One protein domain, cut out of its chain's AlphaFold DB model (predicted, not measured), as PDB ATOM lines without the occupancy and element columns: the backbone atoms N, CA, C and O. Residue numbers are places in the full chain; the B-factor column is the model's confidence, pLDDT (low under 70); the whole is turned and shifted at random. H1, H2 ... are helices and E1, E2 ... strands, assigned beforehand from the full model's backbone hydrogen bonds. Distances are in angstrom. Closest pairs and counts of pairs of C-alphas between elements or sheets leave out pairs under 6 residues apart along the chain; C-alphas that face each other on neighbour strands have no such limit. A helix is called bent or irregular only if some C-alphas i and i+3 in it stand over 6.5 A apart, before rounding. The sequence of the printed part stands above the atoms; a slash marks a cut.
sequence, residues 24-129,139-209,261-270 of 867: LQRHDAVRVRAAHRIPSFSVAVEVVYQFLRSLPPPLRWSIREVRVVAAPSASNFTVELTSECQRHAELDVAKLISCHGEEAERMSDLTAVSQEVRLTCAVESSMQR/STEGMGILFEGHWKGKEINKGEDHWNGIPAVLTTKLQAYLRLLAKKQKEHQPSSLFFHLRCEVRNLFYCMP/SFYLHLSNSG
ATOM      1  N   LEU A  24      -2.209 -42.611   4.318       37.56
ATOM      2  CA  LEU A  24      -3.511 -42.532   3.646       37.56
ATOM      3  C   LEU A  24      -3.243 -42.334   2.163       37.56
ATOM      4  O   LEU A  24      -2.734 -41.294   1.732       37.56
ATOM      5  N   GLN A  25      -3.515 -43.377   1.397       62.75
ATOM      6  CA  GLN A  25      -3.137 -43.379   0.008       62.75
ATOM      7  C   GLN A  25      -3.947 -42.286  -0.682       62.75
ATOM      8  O   GLN A  25      -5.107 -42.042  -0.341       62.75
ATOM      9  N   ARG A  26      -3.346 -41.610  -1.664       67.62
ATOM     10  CA  ARG A  26      -3.973 -40.488  -2.386       67.62
ATOM     11  C   ARG A  26      -5.421 -40.789  -2.811       67.62
ATOM     12  O   ARG A  26      -6.260 -39.894  -2.783       67.62
ATOM     13  N   HIS A  27      -5.725 -42.046  -3.142       70.94
ATOM     14  CA  HIS A  27      -7.062 -42.489  -3.525       70.94
ATOM     15  C   HIS A  27      -8.109 -42.408  -2.406       70.94
ATOM     16  O   HIS A  27      -9.246 -42.030  -2.675       70.94
ATOM     17  N   ASP A  28      -7.758 -42.710  -1.157       69.50
ATOM     18  CA  ASP A  28      -8.710 -42.649  -0.045       69.50
ATOM     19  C   ASP A  28      -9.036 -41.204   0.334       69.50
ATOM     20  O   ASP A  28     -10.186 -40.882   0.630       69.50
ATOM     21  N   ALA A  29      -8.064 -40.296   0.211       69.44
ATOM     22  CA  ALA A  29      -8.314 -38.867   0.362       69.44
ATOM     23  C   ALA A  29      -9.322 -38.351  -0.680       69.44
ATOM     24  O   ALA A  29     -10.283 -37.659  -0.343       69.44
ATOM     25  N   VAL A  30      -9.153 -38.730  -1.949       74.62
ATOM     26  CA  VAL A  30     -10.088 -38.346  -3.019       74.62
ATOM     27  C   VAL A  30     -11.512 -38.824  -2.709       74.62
ATOM     28  O   VAL A  30     -12.455 -38.043  -2.824       74.62
ATOM     29  N   ARG A  31     -11.678 -40.058  -2.213       78.19
ATOM     30  CA  ARG A  31     -12.991 -40.600  -1.813       78.19
ATOM     31  C   ARG A  31     -13.660 -39.801  -0.699       78.19
ATOM     32  O   ARG A  31     -14.861 -39.549  -0.770       78.19
ATOM     33  N   VAL A  32     -12.902 -39.390   0.318       66.94
ATOM     34  CA  VAL A  32     -13.426 -38.580   1.431       66.94
ATOM     35  C   VAL A  32     -13.882 -37.210   0.936       66.94
ATOM     36  O   VAL A  32     -14.993 -36.783   1.241       66.94
ATOM     37  N   ARG A  33     -13.074 -36.534   0.112       74.81
ATOM     38  CA  ARG A  33     -13.457 -35.245  -0.487       74.81
ATOM     39  C   ARG A  33     -14.746 -35.364  -1.300       74.81
ATOM     40  O   ARG A  33     -15.660 -34.555  -1.133       74.81
ATOM     41  N   ALA A  34     -14.826 -36.398  -2.126       79.12
ATOM     42  CA  ALA A  34     -15.989 -36.675  -2.946       79.12
ATOM     43  C   ALA A  34     -17.252 -36.949  -2.110       79.12
ATOM     44  O   ALA A  34     -18.329 -36.460  -2.445       79.12
ATOM     45  N   ALA A  35     -17.121 -37.636  -0.969       76.06
ATOM     46  CA  ALA A  35     -18.205 -37.868  -0.007       76.06
ATOM     47  C   ALA A  35     -18.887 -36.580   0.461       76.06
ATOM     48  O   ALA A  35     -20.107 -36.525   0.617       76.06
ATOM     49  N   HIS A  36     -18.079 -35.550   0.719       71.31
ATOM     50  CA  HIS A  36     -18.565 -34.262   1.198       71.31
ATOM     51  C   HIS A  36     -19.286 -33.480   0.103       71.31
ATOM     52  O   HIS A  36     -20.262 -32.789   0.390       71.31
ATOM     53  N   ARG A  37     -18.825 -33.600  -1.143       72.94
ATOM     54  CA  ARG A  37     -19.428 -32.923  -2.298       72.94
ATOM     55  C   ARG A  37     -20.677 -33.622  -2.821       72.94
ATOM     56  O   ARG A  37     -21.562 -32.953  -3.345       72.94
ATOM     57  N   ILE A  38     -20.778 -34.936  -2.630       82.88
ATOM     58  CA  ILE A  38     -21.942 -35.744  -3.004       82.88
ATOM     59  C   ILE A  38     -22.571 -36.296  -1.720       82.88
ATOM     60  O   ILE A  38     -22.451 -37.481  -1.407       82.88
ATOM     61  N   PRO A  39     -23.227 -35.440  -0.915       78.69
ATOM     62  CA  PRO A  39     -23.691 -35.826   0.408       78.69
ATOM     63  C   PRO A  39     -24.930 -36.725   0.376       78.69
ATOM     64  O   PRO A  39     -25.180 -37.398   1.377       78.69
ATOM     65  N   SER A  40     -25.684 -36.775  -0.726       84.75
ATOM     66  CA  SER A  40     -26.957 -37.502  -0.844       84.75
ATOM     67  C   SER A  40     -27.122 -38.188  -2.203       84.75
ATOM     68  O   SER A  40     -26.399 -37.901  -3.160       84.75
ATOM     69  N   PHE A  41     -28.107 -39.085  -2.291       85.62
ATOM     70  CA  PHE A  41     -28.447 -39.784  -3.533       85.62
ATOM     71  C   PHE A  41     -29.002 -38.813  -4.585       85.62
ATOM     72  O   PHE A  41     -28.602 -38.835  -5.745       85.62
ATOM     73  N   SER A  42     -29.873 -37.896  -4.161       85.44
ATOM     74  CA  SER A  42     -30.424 -36.828  -5.010       85.44
ATOM     75  C   SER A  42     -29.352 -35.912  -5.617       85.44
ATOM     76  O   SER A  42     -29.477 -35.531  -6.781       85.44
ATOM     77  N   VAL A  43     -28.283 -35.593  -4.874       85.94
ATOM     78  CA  VAL A  43     -27.157 -34.798  -5.398       85.94
ATOM     79  C   VAL A  43     -26.368 -35.584  -6.444       85.94
ATOM     80  O   VAL A  43     -25.967 -35.006  -7.447       85.94
ATOM     81  N   ALA A  44     -26.184 -36.895  -6.271       88.50
ATOM     82  CA  ALA A  44     -25.514 -37.722  -7.277       88.50
ATOM     83  C   ALA A  44     -26.283 -37.748  -8.609       88.50
ATOM     84  O   ALA A  44     -25.686 -37.577  -9.671       88.50
ATOM     85  N   VAL A  45     -27.610 -37.902  -8.551       88.56
ATOM     86  CA  VAL A  45     -28.479 -37.853  -9.739       88.56
ATOM     87  C   VAL A  45     -28.397 -36.489 -10.424       88.56
ATOM     88  O   VAL A  45     -28.289 -36.412 -11.646       88.56
ATOM     89  N   GLU A  46     -28.382 -35.413  -9.639       87.38
ATOM     90  CA  GLU A  46     -28.215 -34.052 -10.145       87.38
ATOM     91  C   GLU A  46     -26.856 -33.837 -10.825       87.38
ATOM     92  O   GLU A  46     -26.804 -33.251 -11.902       87.38
ATOM     93  N   VAL A  47     -25.761 -34.330 -10.235       86.25
ATOM     94  CA  VAL A  47     -24.413 -34.248 -10.820       86.25
ATOM     95  C   VAL A  47     -24.380 -34.905 -12.196       86.25
ATOM     96  O   VAL A  47     -23.897 -34.296 -13.149       86.25
ATOM     97  N   VAL A  48     -24.945 -36.111 -12.317       89.44
ATOM     98  CA  VAL A  48     -25.023 -36.815 -13.602       89.44
ATOM     99  C   VAL A  48     -25.848 -36.027 -14.610       89.44
ATOM    100  O   VAL A  48     -25.423 -35.864 -15.749       89.44
ATOM    101  N   TYR A  49     -27.009 -35.516 -14.207       90.44
ATOM    102  CA  TYR A  49     -27.848 -34.710 -15.087       90.44
ATOM    103  C   TYR A  49     -27.130 -33.456 -15.597       90.44
ATOM    104  O   TYR A  49     -27.133 -33.210 -16.802       90.44
ATOM    105  N   GLN A  50     -26.477 -32.699 -14.710       87.88
ATOM    106  CA  GLN A  50     -25.720 -31.507 -15.099       87.88
ATOM    107  C   GLN A  50     -24.579 -31.852 -16.050       87.88
ATOM    108  O   GLN A  50     -24.409 -31.172 -17.056       87.88
ATOM    109  N   PHE A  51     -23.860 -32.947 -15.794       88.31
ATOM    110  CA  PHE A  51     -22.814 -33.413 -16.696       88.31
ATOM    111  C   PHE A  51     -23.368 -33.812 -18.070       88.31
ATOM    112  O   PHE A  51     -22.868 -33.357 -19.093       88.31
ATOM    113  N   LEU A  52     -24.433 -34.622 -18.129       88.12
ATOM    114  CA  LEU A  52     -25.047 -35.007 -19.404       88.12
ATOM    115  C   LEU A  52     -25.555 -33.787 -20.183       88.12
ATOM    116  O   LEU A  52     -25.494 -33.772 -21.407       88.12
ATOM    117  N   ARG A  53     -26.025 -32.760 -19.476       84.62
ATOM    118  CA  ARG A  53     -26.469 -31.496 -20.061       84.62
ATOM    119  C   ARG A  53     -25.310 -30.591 -20.495       84.62
ATOM    120  O   ARG A  53     -25.481 -29.823 -21.438       84.62
ATOM    121  N   SER A  54     -24.160 -30.662 -19.823       82.12
ATOM    122  CA  SER A  54     -22.950 -29.923 -20.197       82.12
ATOM    123  C   SER A  54     -22.210 -30.572 -21.362       82.12
ATOM    124  O   SER A  54     -21.379 -29.913 -21.988       82.12
ATOM    125  N   LEU A  55     -22.466 -31.857 -21.645       82.88
ATOM    126  CA  LEU A  55     -21.944 -32.497 -22.844       82.88
ATOM    127  C   LEU A  55     -22.464 -31.733 -24.061       82.88
ATOM    128  O   LEU A  55     -23.672 -31.527 -24.157       82.88
ATOM    129  N   PRO A  56     -21.573 -31.314 -24.974       65.31
ATOM    130  CA  PRO A  56     -21.902 -30.381 -26.034       65.31
ATOM    131  C   PRO A  56     -23.108 -30.873 -26.839       65.31
ATOM    132  O   PRO A  56     -22.980 -31.858 -27.576       65.31
ATOM    133  N   PRO A  57     -24.265 -30.198 -26.762       59.34
ATOM    134  CA  PRO A  57     -25.227 -30.316 -27.828       59.34
ATOM    135  C   PRO A  57     -24.687 -29.467 -28.981       59.34
ATOM    136  O   PRO A  57     -24.359 -28.293 -28.773       59.34
ATOM    137  N   PRO A  58     -24.579 -29.979 -30.214       54.00
ATOM    138  CA  PRO A  58     -24.471 -29.073 -31.332       54.00
ATOM    139  C   PRO A  58     -25.664 -28.122 -31.319       54.00
ATOM    140  O   PRO A  58     -26.795 -28.532 -31.063       54.00
ATOM    141  N   LEU A  59     -25.356 -26.836 -31.494       52.50
ATOM    142  CA  LEU A  59     -26.274 -25.703 -31.399       52.50
ATOM    143  C   LEU A  59     -27.686 -26.082 -31.890       52.50
ATOM    144  O   LEU A  59     -27.852 -26.432 -33.056       52.50
ATOM    145  N   ARG A  60     -28.687 -25.954 -30.998       60.50
ATOM    146  CA  ARG A  60     -30.137 -26.205 -31.206       60.50
ATOM    147  C   ARG A  60     -30.635 -27.649 -31.043       60.50
ATOM    148  O   ARG A  60     -31.436 -28.128 -31.845       60.50
ATOM    149  N   TRP A  61     -30.245 -28.335 -29.974       72.00
ATOM    150  CA  TRP A  61     -30.938 -29.562 -29.566       72.00
ATOM    151  C   TRP A  61     -32.054 -29.264 -28.580       72.00
ATOM    152  O   TRP A  61     -31.862 -28.552 -27.598       72.00
ATOM    153  N   SER A  62     -33.225 -29.840 -28.840       74.31
ATOM    154  CA  SER A  62     -34.303 -29.886 -27.858       74.31
ATOM    155  C   SER A  62     -34.251 -31.244 -27.174       74.31
ATOM    156  O   SER A  62     -34.310 -32.285 -27.834       74.31
ATOM    157  N   ILE A  63     -34.080 -31.240 -25.851       81.38
ATOM    158  CA  ILE A  63     -34.218 -32.458 -25.056       81.38
ATOM    159  C   ILE A  63     -35.686 -32.868 -25.170       81.38
ATOM    160  O   ILE A  63     -36.582 -32.136 -24.757       81.38
ATOM    161  N   ARG A  64     -35.923 -34.010 -25.813       81.19
ATOM    162  CA  ARG A  64     -37.256 -34.572 -26.013       81.19
ATOM    163  C   ARG A  64     -37.654 -35.446 -24.847       81.19
ATOM    164  O   ARG A  64     -38.810 -35.386 -24.460       81.19
ATOM    165  N   GLU A  65     -36.712 -36.203 -24.295       82.31
ATOM    166  CA  GLU A  65     -36.972 -37.128 -23.200       82.31
ATOM    167  C   GLU A  65     -35.932 -36.994 -22.094       82.31
ATOM    168  O   GLU A  65     -34.734 -36.888 -22.356       82.31
ATOM    169  N   VAL A  66     -36.403 -37.018 -20.848       83.06
ATOM    170  CA  VAL A  66     -35.564 -37.239 -19.668       83.06
ATOM    171  C   VAL A  66     -36.106 -38.453 -18.935       83.06
ATOM    172  O   VAL A  66     -37.284 -38.490 -18.566       83.06
ATOM    173  N   ARG A  67     -35.234 -39.432 -18.721       85.88
ATOM    174  CA  ARG A  67     -35.540 -40.702 -18.084       85.88
ATOM    175  C   ARG A  67     -34.647 -40.915 -16.872       85.88
ATOM    176  O   ARG A  67     -33.434 -41.039 -16.997       85.88
ATOM    177  N   VAL A  68     -35.247 -40.980 -15.685       86.69
ATOM    178  CA  VAL A  68     -34.534 -41.287 -14.435       86.69
ATOM    179  C   VAL A  68     -35.071 -42.594 -13.867       86.69
ATOM    180  O   VAL A  68     -36.257 -42.717 -13.556       86.69
ATOM    181  N   VAL A  69     -34.191 -43.583 -13.732       86.75
ATOM    182  CA  VAL A  69     -34.487 -44.874 -13.103       86.75
ATOM    183  C   VAL A  69     -33.619 -44.993 -11.866       86.75
ATOM    184  O   VAL A  69     -32.402 -44.979 -11.980       86.75
ATOM    185  N   ALA A  70     -34.215 -45.111 -10.686       85.31
ATOM    186  CA  ALA A  70     -33.455 -45.153  -9.443       85.31
ATOM    187  C   ALA A  70     -33.949 -46.252  -8.507       85.31
ATOM    188  O   ALA A  70     -35.153 -46.427  -8.319       85.31
ATOM    189  N   ALA A  71     -32.991 -46.920  -7.870       82.50
ATOM    190  CA  ALA A  71     -33.186 -47.856  -6.776       82.50
ATOM    191  C   ALA A  71     -32.354 -47.377  -5.570       82.50
ATOM    192  O   ALA A  71     -31.214 -47.821  -5.394       82.50
ATOM    193  N   PRO A  72     -32.888 -46.456  -4.738       79.06
ATOM    194  CA  PRO A  72     -32.150 -45.879  -3.611       79.06
ATOM    195  C   PRO A  72     -31.655 -46.919  -2.601       79.06
ATOM    196  O   PRO A  72     -30.567 -46.767  -2.053       79.06
ATOM    197  N   SER A  73     -32.408 -48.006  -2.394       73.12
ATOM    198  CA  SER A  73     -32.014 -49.118  -1.515       73.12
ATOM    199  C   SER A  73     -30.764 -49.850  -2.011       73.12
ATOM    200  O   SER A  73     -29.890 -50.213  -1.231       73.12
ATOM    201  N   ALA A  74     -30.633 -50.008  -3.327       81.75
ATOM    202  CA  ALA A  74     -29.441 -50.570  -3.952       81.75
ATOM    203  C   ALA A  74     -28.360 -49.511  -4.229       81.75
ATOM    204  O   ALA A  74     -27.306 -49.838  -4.759       81.75
ATOM    205  N   SER A  75     -28.616 -48.236  -3.910       85.06
ATOM    206  CA  SER A  75     -27.746 -47.113  -4.272       85.06
ATOM    207  C   SER A  75     -27.390 -47.088  -5.774       85.06
ATOM    208  O   SER A  75     -26.295 -46.682  -6.155       85.06
ATOM    209  N   ASN A  76     -28.331 -47.511  -6.628       90.94
ATOM    210  CA  ASN A  76     -28.176 -47.581  -8.084       90.94
ATOM    211  C   ASN A  76     -29.097 -46.575  -8.765       90.94
ATOM    212  O   ASN A  76     -30.259 -46.440  -8.371       90.94
ATOM    213  N   PHE A  77     -28.629 -45.928  -9.828       93.06
ATOM    214  CA  PHE A  77     -29.501 -45.136 -10.691       93.06
ATOM    215  C   PHE A  77     -28.983 -45.016 -12.121       93.06
ATOM    216  O   PHE A  77     -27.800 -45.193 -12.396       93.06
ATOM    217  N   THR A  78     -29.891 -44.654 -13.017       92.00
ATOM    218  CA  THR A  78     -29.640 -44.337 -14.415       92.00
ATOM    219  C   THR A  78     -30.321 -43.017 -14.740       92.00
ATOM    220  O   THR A  78     -31.500 -42.839 -14.430       92.00
ATOM    221  N   VAL A  79     -29.588 -42.111 -15.381       90.62
ATOM    222  CA  VAL A  79     -30.125 -40.892 -15.997       90.62
ATOM    223  C   VAL A  79     -29.920 -41.001 -17.502       90.62
ATOM    224  O   VAL A  79     -28.818 -41.289 -17.963       90.62
ATOM    225  N   GLU A  80     -30.982 -40.788 -18.259       91.56
ATOM    226  CA  GLU A  80     -31.012 -40.866 -19.711       91.56
ATOM    227  C   GLU A  80     -31.640 -39.579 -20.269       91.56
ATOM    228  O   GLU A  80     -32.697 -39.148 -19.813       91.56
ATOM    229  N   LEU A  81     -30.951 -38.924 -21.204       89.44
ATOM    230  CA  LEU A  81     -31.417 -37.753 -21.939       89.44
ATOM    231  C   LEU A  81     -31.489 -38.113 -23.422       89.44
ATOM    232  O   LEU A  81     -30.475 -38.486 -24.014       89.44
ATOM    233  N   THR A  82     -32.659 -37.943 -24.030       88.50
ATOM    234  CA  THR A  82     -32.828 -38.063 -25.479       88.50
ATOM    235  C   THR A  82     -33.075 -36.688 -26.064       88.50
ATOM    236  O   THR A  82     -33.997 -35.981 -25.651       88.50
ATOM    237  N   SER A  83     -32.275 -36.299 -27.046       86.69
ATOM    238  CA  SER A  83     -32.406 -35.020 -27.738       86.69
ATOM    239  C   SER A  83     -32.584 -35.202 -29.236       86.69
ATOM    240  O   SER A  83     -31.963 -36.070 -29.845       86.69
ATOM    241  N   GLU A  84     -33.416 -34.357 -29.840       85.88
ATOM    242  CA  GLU A  84     -33.618 -34.331 -31.288       85.88
ATOM    243  C   GLU A  84     -32.761 -33.235 -31.932       85.88
ATOM    244  O   GLU A  84     -32.771 -32.077 -31.497       85.88
ATOM    245  N   CYS A  85     -32.045 -33.608 -32.993       81.94
ATOM    246  CA  CYS A  85     -31.226 -32.720 -33.807       81.94
ATOM    247  C   CYS A  85     -31.989 -32.284 -35.067       81.94
ATOM    248  O   CYS A  85     -32.265 -33.108 -35.946       81.94
ATOM    249  N   GLN A  86     -32.293 -30.986 -35.180       73.50
ATOM    250  CA  GLN A  86     -32.856 -30.405 -36.400       73.50
ATOM    251  C   GLN A  86     -31.754 -30.109 -37.426       73.50
ATOM    252  O   GLN A  86     -30.716 -29.535 -37.112       73.50
ATOM    253  N   ARG A  87     -31.999 -30.473 -38.688       66.38
ATOM    254  CA  ARG A  87     -30.998 -30.445 -39.768       66.38
ATOM    255  C   ARG A  87     -30.571 -29.076 -40.289       66.38
ATOM    256  O   ARG A  87     -29.597 -29.011 -41.031       66.38
ATOM    257  N   HIS A  88     -31.328 -28.023 -40.013       57.91
ATOM    258  CA  HIS A  88     -31.288 -26.816 -40.842       57.91
ATOM    259  C   HIS A  88     -30.178 -25.813 -40.506       57.91
ATOM    260  O   HIS A  88     -30.083 -24.790 -41.176       57.91
ATOM    261  N   ALA A  89     -29.319 -26.089 -39.525       56.81
ATOM    262  CA  ALA A  89     -28.172 -25.237 -39.235       56.81
ATOM    263  C   ALA A  89     -26.892 -25.902 -39.752       56.81
ATOM    264  O   ALA A  89     -26.560 -27.009 -39.326       56.81
ATOM    265  N   GLU A  90     -26.161 -25.228 -40.645       61.12
ATOM    266  CA  GLU A  90     -24.734 -25.502 -40.819       61.12
ATOM    267  C   GLU A  90     -24.090 -25.441 -39.432       61.12
ATOM    268  O   GLU A  90     -24.030 -24.392 -38.790       61.12
ATOM    269  N   LEU A  91     -23.715 -26.610 -38.916       62.44
ATOM    270  CA  LEU A  91     -23.095 -26.741 -37.610       62.44
ATOM    271  C   LEU A  91     -21.721 -26.061 -37.684       62.44
ATOM    272  O   LEU A  91     -20.767 -26.643 -38.201       62.44
ATOM    273  N   ASP A  92     -21.603 -24.849 -37.148       64.50
ATOM    274  CA  ASP A  92     -20.304 -24.240 -36.868       64.50
ATOM    275  C   ASP A  92     -19.677 -24.963 -35.666       64.50
ATOM    276  O   ASP A  92     -19.804 -24.559 -34.508       64.50
ATOM    277  N   VAL A  93     -19.056 -26.115 -35.941       58.34
ATOM    278  CA  VAL A  93     -18.508 -26.995 -34.899       58.34
ATOM    279  C   VAL A  93     -17.315 -26.364 -34.171       58.34
ATOM    280  O   VAL A  93     -16.920 -26.849 -33.115       58.34
ATOM    281  N   ALA A  94     -16.751 -25.268 -34.687       59.41
ATOM    282  CA  ALA A  94     -15.652 -24.569 -34.032       59.41
ATOM    283  C   ALA A  94     -16.100 -23.816 -32.765       59.41
ATOM    284  O   ALA A  94     -15.298 -23.642 -31.851       59.41
ATOM    285  N   LYS A  95     -17.382 -23.434 -32.651       62.50
ATOM    286  CA  LYS A  95     -17.936 -22.734 -31.471       62.50
ATOM    287  C   LYS A  95     -18.381 -23.654 -30.332       62.50
ATOM    288  O   LYS A  95     -18.904 -23.188 -29.326       62.50
ATOM    289  N   LEU A  96     -18.205 -24.962 -30.488       57.66
ATOM    290  CA  LEU A  96     -18.872 -25.980 -29.678       57.66
ATOM    291  C   LEU A  96     -18.081 -26.449 -28.444       57.66
ATOM    292  O   LEU A  96     -18.523 -27.356 -27.743       57.66
ATOM    293  N   ILE A  97     -16.905 -25.871 -28.186       53.97
ATOM    294  CA  ILE A  97     -15.915 -26.453 -27.274       53.97
ATOM    295  C   ILE A  97     -15.598 -25.487 -26.130       53.97
ATOM    296  O   ILE A  97     -14.572 -24.815 -26.125       53.97
ATOM    297  N   SER A  98     -16.458 -25.464 -25.116       58.78
ATOM    298  CA  SER A  98     -16.021 -25.173 -23.749       58.78
ATOM    299  C   SER A  98     -16.960 -25.868 -22.767       58.78
ATOM    300  O   SER A  98     -17.959 -25.297 -22.335       58.78
ATOM    301  N   CYS A  99     -16.660 -27.117 -22.413       57.75
ATOM    302  CA  CYS A  99     -17.183 -27.630 -21.150       57.75
ATOM    303  C   CYS A  99     -16.464 -26.895 -20.022       57.75
ATOM    304  O   CYS A  99     -15.243 -26.718 -20.071       57.75
ATOM    305  N   HIS A 100     -17.217 -26.447 -19.025       67.19
ATOM    306  CA  HIS A 100     -16.622 -25.895 -17.822       67.19
ATOM    307  C   HIS A 100     -15.938 -27.038 -17.047       67.19
ATOM    308  O   HIS A 100     -16.383 -28.185 -17.060       67.19
ATOM    309  N   GLY A 101     -14.795 -26.754 -16.418       76.75
ATOM    310  CA  GLY A 101     -14.031 -27.775 -15.687       76.75
ATOM    311  C   GLY A 101     -14.753 -28.309 -14.442       76.75
ATOM    312  O   GLY A 101     -14.395 -29.367 -13.929       76.75
ATOM    313  N   GLU A 102     -15.784 -27.606 -13.961       82.12
ATOM    314  CA  GLU A 102     -16.484 -27.945 -12.720       82.12
ATOM    315  C   GLU A 102     -17.313 -29.235 -12.833       82.12
ATOM    316  O   GLU A 102     -17.345 -30.030 -11.893       82.12
ATOM    317  N   GLU A 103     -17.988 -29.486 -13.957       83.06
ATOM    318  CA  GLU A 103     -18.825 -30.680 -14.130       83.06
ATOM    319  C   GLU A 103     -17.978 -31.952 -14.226       83.06
ATOM    320  O   GLU A 103     -18.338 -32.987 -13.660       83.06
ATOM    321  N   ALA A 104     -16.820 -31.869 -14.882       84.19
ATOM    322  CA  ALA A 104     -15.861 -32.966 -14.957       84.19
ATOM    323  C   ALA A 104     -15.254 -33.296 -13.582       84.19
ATOM    324  O   ALA A 104     -15.079 -34.473 -13.242       84.19
ATOM    325  N   GLU A 105     -14.997 -32.279 -12.754       86.44
ATOM    326  CA  GLU A 105     -14.557 -32.469 -11.369       86.44
ATOM    327  C   GLU A 105     -15.635 -33.203 -10.550       86.44
ATOM    328  O   GLU A 105     -15.341 -34.189  -9.875       86.44
ATOM    329  N   ARG A 106     -16.912 -32.814 -10.686       86.00
ATOM    330  CA  ARG A 106     -18.025 -33.486  -9.988       86.00
ATOM    331  C   ARG A 106     -18.239 -34.930 -10.451       86.00
ATOM    332  O   ARG A 106     -18.587 -35.779  -9.630       86.00
ATOM    333  N   MET A 107     -18.015 -35.244 -11.727       90.19
ATOM    334  CA  MET A 107     -18.046 -36.633 -12.213       90.19
ATOM    335  C   MET A 107     -16.873 -37.461 -11.687       90.19
ATOM    336  O   MET A 107     -17.033 -38.651 -11.394       90.19
ATOM    337  N   SER A 108     -15.709 -36.835 -11.512       88.81
ATOM    338  CA  SER A 108     -14.556 -37.461 -10.858       88.81
ATOM    339  C   SER A 108     -14.873 -37.781  -9.396       88.81
ATOM    340  O   SER A 108     -14.647 -38.910  -8.956       88.81
ATOM    341  N   ASP A 109     -15.506 -36.848  -8.678       88.31
ATOM    342  CA  ASP A 109     -16.007 -37.081  -7.322       88.31
ATOM    343  C   ASP A 109     -17.037 -38.228  -7.296       88.31
ATOM    344  O   ASP A 109     -16.937 -39.153  -6.489       88.31
ATOM    345  N   LEU A 110     -17.999 -38.242  -8.223       90.44
ATOM    346  CA  LEU A 110     -19.016 -39.295  -8.306       90.44
ATOM    347  C   LEU A 110     -18.403 -40.673  -8.549       90.44
ATOM    348  O   LEU A 110     -18.783 -41.647  -7.897       90.44
ATOM    349  N   THR A 111     -17.429 -40.747  -9.453       90.56
ATOM    350  CA  THR A 111     -16.668 -41.969  -9.728       90.56
ATOM    351  C   THR A 111     -15.909 -42.425  -8.487       90.56
ATOM    352  O   THR A 111     -15.807 -43.625  -8.237       90.56
ATOM    353  N   ALA A 112     -15.422 -41.485  -7.672       88.25
ATOM    354  CA  ALA A 112     -14.689 -41.813  -6.462       88.25
ATOM    355  C   ALA A 112     -15.550 -42.501  -5.400       88.25
ATOM    356  O   ALA A 112     -15.080 -43.422  -4.732       88.25
ATOM    357  N   VAL A 113     -16.815 -42.097  -5.267       89.31
ATOM    358  CA  VAL A 113     -17.742 -42.681  -4.284       89.31
ATOM    359  C   VAL A 113     -18.589 -43.830  -4.829       89.31
ATOM    360  O   VAL A 113     -19.296 -44.467  -4.053       89.31
ATOM    361  N   SER A 114     -18.532 -44.122  -6.127       91.25
ATOM    362  CA  SER A 114     -19.326 -45.183  -6.762       91.25
ATOM    363  C   SER A 114     -18.483 -46.426  -7.028       91.25
ATOM    364  O   SER A 114     -17.276 -46.345  -7.254       91.25
ATOM    365  N   GLN A 115     -19.107 -47.605  -7.041       93.00
ATOM    366  CA  GLN A 115     -18.402 -48.804  -7.498       93.00
ATOM    367  C   GLN A 115     -18.104 -48.720  -8.995       93.00
ATOM    368  O   GLN A 115     -17.022 -49.113  -9.439       93.00
ATOM    369  N   GLU A 116     -19.073 -48.225  -9.758       93.88
ATOM    370  CA  GLU A 116     -19.037 -48.209 -11.209       93.88
ATOM    371  C   GLU A 116     -19.881 -47.053 -11.750       93.88
ATOM    372  O   GLU A 116     -21.006 -46.825 -11.299       93.88
ATOM    373  N   VAL A 117     -19.332 -46.354 -12.739       93.69
ATOM    374  CA  VAL A 117     -20.024 -45.361 -13.558       93.69
ATOM    375  C   VAL A 117     -19.887 -45.796 -15.016       93.69
ATOM    376  O   VAL A 117     -18.790 -46.106 -15.482       93.69
ATOM    377  N   ARG A 118     -21.000 -45.844 -15.744       94.69
ATOM    378  CA  ARG A 118     -21.052 -46.118 -17.185       94.69
ATOM    379  C   ARG A 118     -21.657 -44.926 -17.894       94.69
ATOM    380  O   ARG A 118     -22.694 -44.430 -17.465       94.69
ATOM    381  N   LEU A 119     -21.035 -44.491 -18.983       94.38
ATOM    382  CA  LEU A 119     -21.574 -43.470 -19.876       94.38
ATOM    383  C   LEU A 119     -21.714 -44.072 -21.266       94.38
ATOM    384  O   LEU A 119     -20.727 -44.501 -21.857       94.38
ATOM    385  N   THR A 120     -22.924 -44.055 -21.801       93.81
ATOM    386  CA  THR A 120     -23.234 -44.476 -23.160       93.81
ATOM    387  C   THR A 120     -23.814 -43.292 -23.912       93.81
ATOM    388  O   THR A 120     -24.727 -42.619 -23.443       93.81
ATOM    389  N   CYS A 121     -23.280 -43.043 -25.095       92.38
ATOM    390  CA  CYS A 121     -23.786 -42.071 -26.038       92.38
ATOM    391  C   CYS A 121     -24.053 -42.791 -27.354       92.38
ATOM    392  O   CYS A 121     -23.151 -43.412 -27.926       92.38
ATOM    393  N   ALA A 122     -25.288 -42.711 -27.825       93.06
ATOM    394  CA  ALA A 122     -25.718 -43.361 -29.046       93.06
ATOM    395  C   ALA A 122     -26.543 -42.421 -29.921       93.06
ATOM    396  O   ALA A 122     -27.135 -41.457 -29.442       93.06
ATOM    397  N   VAL A 123     -26.579 -42.719 -31.216       91.06
ATOM    398  CA  VAL A 123     -27.388 -42.007 -32.200       91.06
ATOM    399  C   VAL A 123     -28.320 -42.973 -32.893       91.06
ATOM    400  O   VAL A 123     -27.919 -44.047 -33.335       91.06
ATOM    401  N   GLU A 124     -29.566 -42.554 -33.012       90.62
ATOM    402  CA  GLU A 124     -30.611 -43.241 -33.742       90.62
ATOM    403  C   GLU A 124     -31.067 -42.350 -34.901       90.62
ATOM    404  O   GLU A 124     -31.399 -41.176 -34.722       90.62
ATOM    405  N   SER A 125     -31.055 -42.897 -36.116       85.94
ATOM    406  CA  SER A 125     -31.561 -42.204 -37.297       85.94
ATOM    407  C   SER A 125     -32.950 -42.710 -37.643       85.94
ATOM    408  O   SER A 125     -33.110 -43.879 -37.990       85.94
ATOM    409  N   SER A 126     -33.944 -41.825 -37.621       81.75
ATOM    410  CA  SER A 126     -35.273 -42.173 -38.109       81.75
ATOM    411  C   SER A 126     -35.292 -42.076 -39.637       81.75
ATOM    412  O   SER A 126     -35.275 -40.985 -40.219       81.75
ATOM    413  N   MET A 127     -35.266 -43.236 -40.300       71.75
ATOM    414  CA  MET A 127     -35.493 -43.351 -41.739       71.75
ATOM    415  C   MET A 127     -36.993 -43.475 -41.998       71.75
ATOM    416  O   MET A 127     -37.594 -44.533 -41.820       71.75
ATOM    417  N   GLN A 128     -37.614 -42.391 -42.446       65.12
ATOM    418  CA  GLN A 128     -38.999 -42.437 -42.890       65.12
ATOM    419  C   GLN A 128     -39.023 -43.017 -44.308       65.12
ATOM    420  O   GLN A 128     -38.707 -42.336 -45.282       65.12
ATOM    421  N   ARG A 129     -39.350 -44.310 -44.440       58.81
ATOM    422  CA  ARG A 129     -39.563 -44.922 -45.758       58.81
ATOM    423  C   ARG A 129     -40.828 -44.327 -46.373       58.81
ATOM    424  O   ARG A 129     -41.938 -44.676 -45.986       58.81
ATOM    425  N   SER A 139     -39.337 -49.829 -38.268       53.81
ATOM    426  CA  SER A 139     -38.097 -50.591 -38.196       53.81
ATOM    427  C   SER A 139     -37.018 -49.636 -37.695       53.81
ATOM    428  O   SER A 139     -36.484 -48.850 -38.477       53.81
ATOM    429  N   THR A 140     -36.726 -49.676 -36.396       58.03
ATOM    430  CA  THR A 140     -35.585 -48.997 -35.777       58.03
ATOM    431  C   THR A 140     -34.303 -49.575 -36.373       58.03
ATOM    432  O   THR A 140     -33.777 -50.587 -35.904       58.03
ATOM    433  N   GLU A 141     -33.830 -48.985 -37.469       58.66
ATOM    434  CA  GLU A 141     -32.515 -49.288 -38.019       58.66
ATOM    435  C   GLU A 141     -31.456 -48.855 -36.992       58.66
ATOM    436  O   GLU A 141     -31.332 -47.678 -36.670       58.66
ATOM    437  N   GLY A 142     -30.750 -49.858 -36.459       72.50
ATOM    438  CA  GLY A 142     -29.570 -49.823 -35.587       72.50
ATOM    439  C   GLY A 142     -29.247 -48.521 -34.843       72.50
ATOM    440  O   GLY A 142     -28.654 -47.605 -35.408       72.50
ATOM    441  N   MET A 143     -29.483 -48.514 -33.529       85.12
ATOM    442  CA  MET A 143     -28.893 -47.547 -32.599       85.12
ATOM    443  C   MET A 143     -27.357 -47.631 -32.674       85.12
ATOM    444  O   MET A 143     -26.749 -48.619 -32.262       85.12
ATOM    445  N   GLY A 144     -26.720 -46.607 -33.242       90.44
ATOM    446  CA  GLY A 144     -25.272 -46.537 -33.385       90.44
ATOM    447  C   GLY A 144     -24.630 -45.989 -32.118       90.44
ATOM    448  O   GLY A 144     -24.799 -44.813 -31.807       90.44
ATOM    449  N   ILE A 145     -23.868 -46.806 -31.389       94.00
ATOM    450  CA  ILE A 145     -23.124 -46.345 -30.209       94.00
ATOM    451  C   ILE A 145     -21.949 -45.479 -30.678       94.00
ATOM    452  O   ILE A 145     -21.014 -45.967 -31.311       94.00
ATOM    453  N   LEU A 146     -21.983 -44.186 -30.358       90.94
ATOM    454  CA  LEU A 146     -20.863 -43.284 -30.609       90.94
ATOM    455  C   LEU A 146     -19.781 -43.486 -29.555       90.94
ATOM    456  O   LEU A 146     -18.597 -43.586 -29.872       90.94
ATOM    457  N   PHE A 147     -20.160 -43.558 -28.287       93.62
ATOM    458  CA  PHE A 147     -19.207 -43.652 -27.193       93.62
ATOM    459  C   PHE A 147     -19.761 -44.521 -26.077       93.62
ATOM    460  O   PHE A 147     -20.918 -44.392 -25.691       93.62
ATOM    461  N   GLU A 148     -18.901 -45.377 -25.543       95.75
ATOM    462  CA  GLU A 148     -19.152 -46.104 -24.314       95.75
ATOM    463  C   GLU A 148     -17.903 -45.984 -23.447       95.75
ATOM    464  O   GLU A 148     -16.794 -46.289 -23.890       95.75
ATOM    465  N   GLY A 149     -18.089 -45.472 -22.237       93.81
ATOM    466  CA  GLY A 149     -17.057 -45.337 -21.227       93.81
ATOM    467  C   GLY A 149     -17.471 -46.063 -19.956       93.81
ATOM    468  O   GLY A 149     -18.648 -46.083 -19.584       93.81
ATOM    469  N   HIS A 150     -16.488 -46.671 -19.301       94.50
ATOM    470  CA  HIS A 150     -16.664 -47.447 -18.085       94.50
ATOM    471  C   HIS A 150     -15.584 -47.069 -17.084       94.50
ATOM    472  O   HIS A 150     -14.402 -47.160 -17.401       94.50
ATOM    473  N   TRP A 151     -15.992 -46.659 -15.885       93.00
ATOM    474  CA  TRP A 151     -15.076 -46.265 -14.821       93.00
ATOM    475  C   TRP A 151     -15.427 -47.004 -13.544       93.00
ATOM    476  O   TRP A 151     -16.544 -46.901 -13.033       93.00
ATOM    477  N   LYS A 152     -14.460 -47.742 -13.003       90.94
ATOM    478  CA  LYS A 152     -14.597 -48.411 -11.707       90.94
ATOM    479  C   LYS A 152     -13.969 -47.554 -10.616       90.94
ATOM    480  O   LYS A 152     -12.877 -47.024 -10.797       90.94
ATOM    481  N   GLY A 153     -14.565 -47.526  -9.424       82.00
ATOM    482  CA  GLY A 153     -14.045 -46.775  -8.267       82.00
ATOM    483  C   GLY A 153     -12.659 -47.224  -7.760       82.00
ATOM    484  O   GLY A 153     -12.111 -46.642  -6.824       82.00
ATOM    485  N   LYS A 154     -12.061 -48.273  -8.341       80.00
ATOM    486  CA  LYS A 154     -10.668 -48.686  -8.084       80.00
ATOM    487  C   LYS A 154      -9.660 -48.052  -9.056       80.00
ATOM    488  O   LYS A 154      -8.468 -48.070  -8.777       80.00
ATOM    489  N   GLU A 155     -10.120 -47.479 -10.166       78.25
ATOM    490  CA  GLU A 155      -9.283 -46.996 -11.276       78.25
ATOM    491  C   GLU A 155      -9.024 -45.478 -11.231       78.25
ATOM    492  O   GLU A 155      -8.339 -44.944 -12.098       78.25
ATOM    493  N   ILE A 156      -9.494 -44.793 -10.179       64.75
ATOM    494  CA  ILE A 156      -9.428 -43.326  -9.986       64.75
ATOM    495  C   ILE A 156      -7.998 -42.770 -10.116       64.75
ATOM    496  O   ILE A 156      -7.799 -41.629 -10.522       64.75
ATOM    497  N   ASN A 157      -6.978 -43.582  -9.827       62.22
ATOM    498  CA  ASN A 157      -5.577 -43.155  -9.880       62.22
ATOM    499  C   ASN A 157      -5.044 -42.894 -11.300       62.22
ATOM    500  O   ASN A 157      -3.922 -42.410 -11.423       62.22
ATOM    501  N   LYS A 158      -5.806 -43.208 -12.358       63.03
ATOM    502  CA  LYS A 158      -5.368 -43.009 -13.750       63.03
ATOM    503  C   LYS A 158      -5.709 -41.639 -14.361       63.03
ATOM    504  O   LYS A 158      -5.282 -41.393 -15.481       63.03
ATOM    505  N   GLY A 159      -6.318 -40.722 -13.600       54.78
ATOM    506  CA  GLY A 159      -6.251 -39.278 -13.875       54.78
ATOM    507  C   GLY A 159      -7.597 -38.560 -14.021       54.78
ATOM    508  O   GLY A 159      -8.551 -39.085 -14.589       54.78
ATOM    509  N   GLU A 160      -7.636 -37.317 -13.529       57.25
ATOM    510  CA  GLU A 160      -8.725 -36.334 -13.689       57.25
ATOM    511  C   GLU A 160      -8.989 -35.976 -15.173       57.25
ATOM    512  O   GLU A 160     -10.059 -35.482 -15.526       57.25
ATOM    513  N   ASP A 161      -8.055 -36.309 -16.069       61.75
ATOM    514  CA  ASP A 161      -8.110 -35.990 -17.501       61.75
ATOM    515  C   ASP A 161      -9.200 -36.753 -18.274       61.75
ATOM    516  O   ASP A 161      -9.584 -36.352 -19.376       61.75
ATOM    517  N   HIS A 162      -9.737 -37.846 -17.718       79.81
ATOM    518  CA  HIS A 162     -10.676 -38.701 -18.445       79.81
ATOM    519  C   HIS A 162     -12.013 -38.017 -18.747       79.81
ATOM    520  O   HIS A 162     -12.514 -38.149 -19.862       79.81
ATOM    521  N   TRP A 163     -12.584 -37.276 -17.793       86.75
ATOM    522  CA  TRP A 163     -13.890 -36.635 -17.980       86.75
ATOM    523  C   TRP A 163     -13.800 -35.385 -18.866       86.75
ATOM    524  O   TRP A 163     -14.689 -35.155 -19.686       86.75
ATOM    525  N   ASN A 164     -12.686 -34.649 -18.786       83.94
ATOM    526  CA  ASN A 164     -12.416 -33.468 -19.615       83.94
ATOM    527  C   ASN A 164     -12.287 -33.802 -21.113       83.94
ATOM    528  O   ASN A 164     -12.615 -32.976 -21.964       83.94
ATOM    529  N   GLY A 165     -11.839 -35.015 -21.457       87.56
ATOM    530  CA  GLY A 165     -11.669 -35.450 -22.848       87.56
ATOM    531  C   GLY A 165     -12.951 -35.931 -23.542       87.56
ATOM    532  O   GLY A 165     -13.021 -35.924 -24.774       87.56
ATOM    533  N   ILE A 166     -13.979 -36.337 -22.787       88.94
ATOM    534  CA  ILE A 166     -15.215 -36.921 -23.342       88.94
ATOM    535  C   ILE A 166     -15.918 -35.977 -24.336       88.94
ATOM    536  O   ILE A 166     -16.242 -36.440 -25.433       88.94
ATOM    537  N   PRO A 167     -16.118 -34.675 -24.040       86.19
ATOM    538  CA  PRO A 167     -16.725 -33.728 -24.978       86.19
ATOM    539  C   PRO A 167     -16.036 -33.685 -26.347       86.19
ATOM    540  O   PRO A 167     -16.700 -33.719 -27.386       86.19
ATOM    541  N   ALA A 168     -14.700 -33.668 -26.368       85.44
ATOM    542  CA  ALA A 168     -13.914 -33.622 -27.599       85.44
ATOM    543  C   ALA A 168     -14.030 -34.929 -28.405       85.44
ATOM    544  O   ALA A 168     -14.208 -34.905 -29.629       85.44
ATOM    545  N   VAL A 169     -13.999 -36.080 -27.720       89.69
ATOM    546  CA  VAL A 169     -14.181 -37.401 -28.343       89.69
ATOM    547  C   VAL A 169     -15.578 -37.527 -28.944       89.69
ATOM    548  O   VAL A 169     -15.716 -37.931 -30.101       89.69
ATOM    549  N   LEU A 170     -16.614 -37.149 -28.191       87.88
ATOM    550  CA  LEU A 170     -18.001 -37.165 -28.653       87.88
ATOM    551  C   LEU A 170     -18.195 -36.272 -29.872       87.88
ATOM    552  O   LEU A 170     -18.754 -36.724 -30.868       87.88
ATOM    553  N   THR A 171     -17.667 -35.049 -29.831       84.50
ATOM    554  CA  THR A 171     -17.735 -34.102 -30.950       84.50
ATOM    555  C   THR A 171     -17.099 -34.695 -32.207       84.50
ATOM    556  O   THR A 171     -17.710 -34.700 -33.274       84.50
ATOM    557  N   THR A 172     -15.903 -35.274 -32.082       88.12
ATOM    558  CA  THR A 172     -15.181 -35.888 -33.208       88.12
ATOM    559  C   THR A 172     -15.955 -37.065 -33.806       88.12
ATOM    560  O   THR A 172     -16.105 -37.168 -35.026       88.12
ATOM    561  N   LYS A 173     -16.488 -37.949 -32.956       91.00
ATOM    562  CA  LYS A 173     -17.257 -39.117 -33.403       91.00
ATOM    563  C   LYS A 173     -18.598 -38.732 -34.015       91.00
ATOM    564  O   LYS A 173     -18.982 -39.299 -35.035       91.00
ATOM    565  N   LEU A 174     -19.276 -37.742 -33.445       85.56
ATOM    566  CA  LEU A 174     -20.517 -37.207 -33.988       85.56
ATOM    567  C   LEU A 174     -20.280 -36.565 -35.358       85.56
ATOM    568  O   LEU A 174     -21.015 -36.858 -36.295       85.56
ATOM    569  N   GLN A 175     -19.216 -35.772 -35.522       84.56
ATOM    570  CA  GLN A 175     -18.832 -35.238 -36.832       84.56
ATOM    571  C   GLN A 175     -18.585 -36.356 -37.853       84.56
ATOM    572  O   GLN A 175     -19.058 -36.277 -38.985       84.56
ATOM    573  N   ALA A 176     -17.844 -37.400 -37.472       89.75
ATOM    574  CA  ALA A 176     -17.578 -38.533 -38.353       89.75
ATOM    575  C   ALA A 176     -18.878 -39.250 -38.760       89.75
ATOM    576  O   ALA A 176     -19.068 -39.560 -39.937       89.75
ATOM    577  N   TYR A 177     -19.797 -39.442 -37.811       87.88
ATOM    578  CA  TYR A 177     -21.105 -40.041 -38.054       87.88
ATOM    579  C   TYR A 177     -21.981 -39.172 -38.969       87.88
ATOM    580  O   TYR A 177     -22.548 -39.675 -39.937       87.88
ATOM    581  N   LEU A 178     -22.025 -37.855 -38.749       85.12
ATOM    582  CA  LEU A 178     -22.750 -36.914 -39.610       85.12
ATOM    583  C   LEU A 178     -22.177 -36.881 -41.035       85.12
ATOM    584  O   LEU A 178     -22.940 -36.882 -41.998       85.12
ATOM    585  N   ARG A 179     -20.847 -36.937 -41.198       86.56
ATOM    586  CA  ARG A 179     -20.201 -37.063 -42.520       86.56
ATOM    587  C   ARG A 179     -20.557 -38.385 -43.204       86.56
ATOM    588  O   ARG A 179     -20.767 -38.407 -44.416       86.56
ATOM    589  N   LEU A 180     -20.623 -39.485 -42.451       88.19
ATOM    590  CA  LEU A 180     -21.040 -40.789 -42.973       88.19
ATOM    591  C   LEU A 180     -22.500 -40.756 -43.439       88.19
ATOM    592  O   LEU A 180     -22.806 -41.245 -44.526       88.19
ATOM    593  N   LEU A 181     -23.385 -40.144 -42.648       84.06
ATOM    594  CA  LEU A 181     -24.781 -39.950 -43.021       84.06
ATOM    595  C   LEU A 181     -24.915 -39.085 -44.269       84.06
ATOM    596  O   LEU A 181     -25.596 -39.509 -45.194       84.06
ATOM    597  N   ALA A 182     -24.210 -37.954 -44.346       84.12
ATOM    598  CA  ALA A 182     -24.216 -37.078 -45.518       84.12
ATOM    599  C   ALA A 182     -23.784 -37.810 -46.802       84.12
ATOM    600  O   ALA A 182     -24.350 -37.579 -47.868       84.12
ATOM    601  N   LYS A 183     -22.827 -38.750 -46.709       87.81
ATOM    602  CA  LYS A 183     -22.426 -39.610 -47.839       87.81
ATOM    603  C   LYS A 183     -23.530 -40.586 -48.257       87.81
ATOM    604  O   LYS A 183     -23.768 -40.734 -49.451       87.81
ATOM    605  N   LYS A 184     -24.209 -41.225 -47.295       84.25
ATOM    606  CA  LYS A 184     -25.353 -42.126 -47.554       84.25
ATOM    607  C   LYS A 184     -26.591 -41.379 -48.067       84.25
ATOM    608  O   LYS A 184     -27.443 -41.960 -48.728       84.25
ATOM    609  N   GLN A 185     -26.681 -40.082 -47.786       71.38
ATOM    610  CA  GLN A 185     -27.845 -39.248 -48.074       71.38
ATOM    611  C   GLN A 185     -28.051 -38.911 -49.554       71.38
ATOM    612  O   GLN A 185     -29.091 -38.358 -49.899       71.38
ATOM    613  N   LYS A 186     -27.106 -39.251 -50.443       74.00
ATOM    614  CA  LYS A 186     -27.310 -39.087 -51.892       74.00
ATOM    615  C   LYS A 186     -28.505 -39.891 -52.428       74.00
ATOM    616  O   LYS A 186     -28.966 -39.590 -53.521       74.00
ATOM    617  N   GLU A 187     -29.021 -40.861 -51.668       72.69
ATOM    618  CA  GLU A 187     -30.115 -41.737 -52.108       72.69
ATOM    619  C   GLU A 187     -31.440 -41.522 -51.355       72.69
ATOM    620  O   GLU A 187     -32.499 -41.794 -51.912       72.69
ATOM    621  N   HIS A 188     -31.419 -41.033 -50.109       72.06
ATOM    622  CA  HIS A 188     -32.615 -40.889 -49.268       72.06
ATOM    623  C   HIS A 188     -32.468 -39.689 -48.326       72.06
ATOM    624  O   HIS A 188     -31.362 -39.389 -47.885       72.06
ATOM    625  N   GLN A 189     -33.574 -39.021 -47.984       67.19
ATOM    626  CA  GLN A 189     -33.626 -37.868 -47.077       67.19
ATOM    627  C   GLN A 189     -34.103 -38.346 -45.683       67.19
ATOM    628  O   GLN A 189     -35.299 -38.539 -45.502       67.19
ATOM    629  N   PRO A 190     -33.227 -38.595 -44.681       62.28
ATOM    630  CA  PRO A 190     -33.678 -39.052 -43.358       62.28
ATOM    631  C   PRO A 190     -34.461 -37.947 -42.630       62.28
ATOM    632  O   PRO A 190     -34.212 -36.780 -42.905       62.28
ATOM    633  N   SER A 191     -35.358 -38.246 -41.697       70.06
ATOM    634  CA  SER A 191     -36.278 -37.212 -41.179       70.06
ATOM    635  C   SER A 191     -35.756 -36.509 -39.923       70.06
ATOM    636  O   SER A 191     -35.778 -35.283 -39.869       70.06
ATOM    637  N   SER A 192     -35.181 -37.260 -38.978       84.38
ATOM    638  CA  SER A 192     -34.624 -36.726 -37.723       84.38
ATOM    639  C   SER A 192     -33.484 -37.606 -37.207       84.38
ATOM    640  O   SER A 192     -33.452 -38.816 -37.457       84.38
ATOM    641  N   LEU A 193     -32.542 -36.997 -36.480       86.69
ATOM    642  CA  LEU A 193     -31.516 -37.705 -35.711       86.69
ATOM    643  C   LEU A 193     -31.807 -37.541 -34.223       86.69
ATOM    644  O   LEU A 193     -31.922 -36.413 -33.738       86.69
ATOM    645  N   PHE A 194     -31.893 -38.661 -33.516       88.31
ATOM    646  CA  PHE A 194     -32.058 -38.712 -32.072       88.31
ATOM    647  C   PHE A 194     -30.734 -39.087 -31.429       88.31
ATOM    648  O   PHE A 194     -30.044 -40.006 -31.871       88.31
ATOM    649  N   PHE A 195     -30.367 -38.355 -30.391       89.12
ATOM    650  CA  PHE A 195     -29.151 -38.573 -29.633       89.12
ATOM    651  C   PHE A 195     -29.528 -39.008 -28.226       89.12
ATOM    652  O   PHE A 195     -30.297 -38.325 -27.555       89.12
ATOM    653  N   HIS A 196     -28.996 -40.146 -27.804       91.31
ATOM    654  CA  HIS A 196     -29.309 -40.803 -26.544       91.31
ATOM    655  C   HIS A 196     -28.075 -40.765 -25.648       91.31
ATOM    656  O   HIS A 196     -27.070 -41.423 -25.928       91.31
ATOM    657  N   LEU A 197     -28.148 -39.984 -24.577       91.94
ATOM    658  CA  LEU A 197     -27.136 -39.886 -23.533       91.94
ATOM    659  C   LEU A 197     -27.608 -40.646 -22.308       91.94
ATOM    660  O   LEU A 197     -28.558 -40.229 -21.663       91.94
ATOM    661  N   ARG A 198     -26.924 -41.721 -21.942       93.75
ATOM    662  CA  ARG A 198     -27.260 -42.539 -20.781       93.75
ATOM    663  C   ARG A 198     -26.069 -42.627 -19.845       93.75
ATOM    664  O   ARG A 198     -24.993 -43.046 -20.253       93.75
ATOM    665  N   CYS A 199     -26.272 -42.304 -18.575       94.56
ATOM    666  CA  CYS A 199     -25.297 -42.544 -17.525       94.56
ATOM    667  C   CYS A 199     -25.897 -43.434 -16.435       94.56
ATOM    668  O   CYS A 199     -26.962 -43.142 -15.898       94.56
ATOM    669  N   GLU A 200     -25.217 -44.536 -16.136       94.81
ATOM    670  CA  GLU A 200     -25.601 -45.522 -15.130       94.81
ATOM    671  C   GLU A 200     -24.562 -45.536 -14.009       94.81
ATOM    672  O   GLU A 200     -23.363 -45.655 -14.258       94.81
ATOM    673  N   VAL A 201     -25.030 -45.417 -12.772       94.50
ATOM    674  CA  VAL A 201     -24.216 -45.403 -11.558       94.50
ATOM    675  C   VAL A 201     -24.627 -46.579 -10.691       94.50
ATOM    676  O   VAL A 201     -25.808 -46.744 -10.367       94.50
ATOM    677  N   ARG A 202     -23.647 -47.397 -10.304       93.69
ATOM    678  CA  ARG A 202     -23.865 -48.579  -9.467       93.69
ATOM    679  C   ARG A 202     -23.160 -48.468  -8.127       93.69
ATOM    680  O   ARG A 202     -21.994 -48.070  -8.051       93.69
ATOM    681  N   ASN A 203     -23.875 -48.894  -7.090       89.94
ATOM    682  CA  ASN A 203     -23.458 -48.940  -5.697       89.94
ATOM    683  C   ASN A 203     -22.794 -47.625  -5.273       89.94
ATOM    684  O   ASN A 203     -21.619 -47.577  -4.902       89.94
ATOM    685  N   LEU A 204     -23.552 -46.534  -5.371       88.31
ATOM    686  CA  LEU A 204     -23.154 -45.243  -4.830       88.31
ATOM    687  C   LEU A 204     -22.824 -45.389  -3.334       88.31
ATOM    688  O   LEU A 204     -23.499 -46.105  -2.596       88.31
ATOM    689  N   PHE A 205     -21.771 -44.712  -2.887       86.12
ATOM    690  CA  PHE A 205     -21.195 -44.838  -1.548       86.12
ATOM    691  C   PHE A 205     -20.664 -46.238  -1.218       86.12
ATOM    692  O   PHE A 205     -20.602 -46.605  -0.044       86.12
ATOM    693  N   TYR A 206     -20.230 -47.011  -2.224       84.62
ATOM    694  CA  TYR A 206     -19.701 -48.363  -2.011       84.62
ATOM    695  C   TYR A 206     -18.549 -48.411  -0.995       84.62
ATOM    696  O   TYR A 206     -18.418 -49.360  -0.230       84.62
ATOM    697  N   CYS A 207     -17.729 -47.362  -0.947       77.75
ATOM    698  CA  CYS A 207     -16.622 -47.248  -0.002       77.75
ATOM    699  C   CYS A 207     -17.036 -46.762   1.403       77.75
ATOM    700  O   CYS A 207     -16.165 -46.475   2.218       77.75
ATOM    701  N   MET A 208     -18.335 -46.624   1.700       80.88
ATOM    702  CA  MET A 208     -18.849 -46.117   2.979       80.88
ATOM    703  C   MET A 208     -19.832 -47.116   3.598       80.88
ATOM    704  O   MET A 208     -21.049 -46.987   3.412       80.88
ATOM    705  N   PRO A 209     -19.337 -48.080   4.399       71.62
ATOM    706  CA  PRO A 209     -20.150 -49.159   4.957       71.62
ATOM    707  C   PRO A 209     -21.385 -48.672   5.723       71.62
ATOM    708  O   PRO A 209     -22.444 -49.285   5.639       71.62
ATOM    709  N   SER A 261     -41.449 -35.999 -23.974       59.41
ATOM    710  CA  SER A 261     -41.812 -36.999 -22.981       59.41
ATOM    711  C   SER A 261     -40.949 -36.859 -21.727       59.41
ATOM    712  O   SER A 261     -39.854 -36.309 -21.733       59.41
ATOM    713  N   PHE A 262     -41.463 -37.326 -20.596       59.69
ATOM    714  CA  PHE A 262     -40.691 -37.439 -19.362       59.69
ATOM    715  C   PHE A 262     -41.047 -38.756 -18.680       59.69
ATOM    716  O   PHE A 262     -42.228 -39.107 -18.587       59.69
ATOM    717  N   TYR A 263     -40.025 -39.469 -18.212       57.62
ATOM    718  CA  TYR A 263     -40.165 -40.771 -17.578       57.62
ATOM    719  C   TYR A 263     -39.413 -40.802 -16.244       57.62
ATOM    720  O   TYR A 263     -38.185 -40.755 -16.196       57.62
ATOM    721  N   LEU A 264     -40.142 -40.940 -15.138       59.12
ATOM    722  CA  LEU A 264     -39.542 -41.222 -13.833       59.12
ATOM    723  C   LEU A 264     -40.040 -42.570 -13.337       59.12
ATOM    724  O   LEU A 264     -41.244 -42.791 -13.243       59.12
ATOM    725  N   HIS A 265     -39.101 -43.453 -13.008       66.94
ATOM    726  CA  HIS A 265     -39.393 -44.770 -12.461       66.94
ATOM    727  C   HIS A 265     -38.588 -45.000 -11.187       66.94
ATOM    728  O   HIS A 265     -37.372 -45.217 -11.222       66.94
ATOM    729  N   LEU A 266     -39.288 -44.974 -10.057       57.66
ATOM    730  CA  LEU A 266     -38.731 -45.306  -8.753       57.66
ATOM    731  C   LEU A 266     -39.050 -46.771  -8.449       57.66
ATOM    732  O   LEU A 266     -40.182 -47.102  -8.105       57.66
ATOM    733  N   SER A 267     -38.065 -47.660  -8.591       56.81
ATOM    734  CA  SER A 267     -38.236 -49.061  -8.203       56.81
ATOM    735  C   SER A 267     -37.710 -49.303  -6.799       56.81
ATOM    736  O   SER A 267     -36.615 -48.885  -6.431       56.81
ATOM    737  N   ASN A 268     -38.484 -50.053  -6.019       52.19
ATOM    738  CA  ASN A 268     -38.050 -50.554  -4.718       52.19
ATOM    739  C   ASN A 268     -37.584 -52.019  -4.783       52.19
ATOM    740  O   ASN A 268     -37.541 -52.703  -3.765       52.19
ATOM    741  N   SER A 269     -37.298 -52.534  -5.983       43.62
ATOM    742  CA  SER A 269     -37.133 -53.967  -6.226       43.62
ATOM    743  C   SER A 269     -35.772 -54.486  -5.751       43.62
ATOM    744  O   SER A 269     -34.824 -54.581  -6.530       43.62
ATOM    745  N   GLY A 270     -35.700 -54.847  -4.472       48.00
ATOM    746  CA  GLY A 270     -34.809 -55.885  -3.965       48.00
ATOM    747  C   GLY A 270     -35.664 -57.085  -3.563       48.00
ATOM    748  O   GLY A 270     -36.404 -56.991  -2.594       48.00
TER     749      GLY A 270
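This is residues 24 to 129, 139 to 209 and 261 to 270 of the 867 residues of an uncharacterized protein of Trypanosoma cruzi (UniProt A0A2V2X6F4). A twisted wall of six strands, E1 to E6, has three helices over one face and no named helix over the other: H2 and H4 run along the strands, and H3 stands up from the sheet and packs on both. H1 packs on H3 at one end of the wall, off the sheet. The printed part has 187 residues, with four named helices and six named strands in the order H1 H2 E1 E2 H3 E3 E4 H4 E5 E6; the mixed sheet runs E4 E3 E5 E2 E1 E6. The class is mixed, helices and strands; the whole is compact, with a radius of gyration of the C-alphas of 17.9 A, and elongated, spanning 60 by 37 by 22 A.

H1, residues 26 to 37, is not on the sheet. H2, residues 41 to 54, lies over E2, residues 76 to 85, and E5, residues 192 to 204, at a height over the sheet of 8.8 A. E1, residues 61 to 71, and E2 form an antiparallel hairpin, with N 67 and O 80 within hydrogen-bond range at 2.8 A; E2 and E5 are antiparallel neighbours, with N 81 and O 197 within hydrogen-bond range at 2.8 A. H3, residues 101 to 113, is the hub. It touches H1, closest C-alphas Ala 34 and Asp 109, 4.4 A, only just about perpendicular at 72 degrees. It touches H2, closest C-alphas Phe 51 and Glu 103, 5.5 A, opposite ways at 38 degrees, only just a steep tilt. E3, residues 114 to 126, is antiparallel to E5, with N 120 and O 198 at 2.8 A, and to E4, residues 144 to 152, with N 119 and O 149 at 2.9 A. H4, residues 161 to 184, lies over E4 and E3, on the same face as H2 and H3, and touches H3 with residues 163 to 164 alone, closest C-alphas Ala 104 and Trp 163, 5.1 A. E6, residues 261 to 266, is parallel to E1, with N 263 and O 66 at 2.9 A. Each O i to N i+4 pair is within hydrogen-bond range in H1, H2 and H3, and 17 of 20 in H4.

H1 begins at C-alpha 26 (-3.973, -40.488, -2.386). E1 measures 29.3 A and bends by 54 degrees at residue 64; E2 measures 29.9 A, E3 35.3 A, H4 35.2 A and E5 35.9 A. H4 is only just irregular, with C-alphas 164 and 167 6.9 A apart. E6 ends at C-alpha 266 (-38.731, -45.306, -8.753).

The C-alphas farthest apart, Leu 24 and Glu 187, are 61.8 A apart. Residues 130 to 138 and 210 to 260 are not printed; the C-alpha gaps are 9.6 A and 37.4 A. The link from E2 to H3 is long, and its residues 87 to 100 are under pLDDT 70, as are 261 to 270; the mean of the printed part is 78.8.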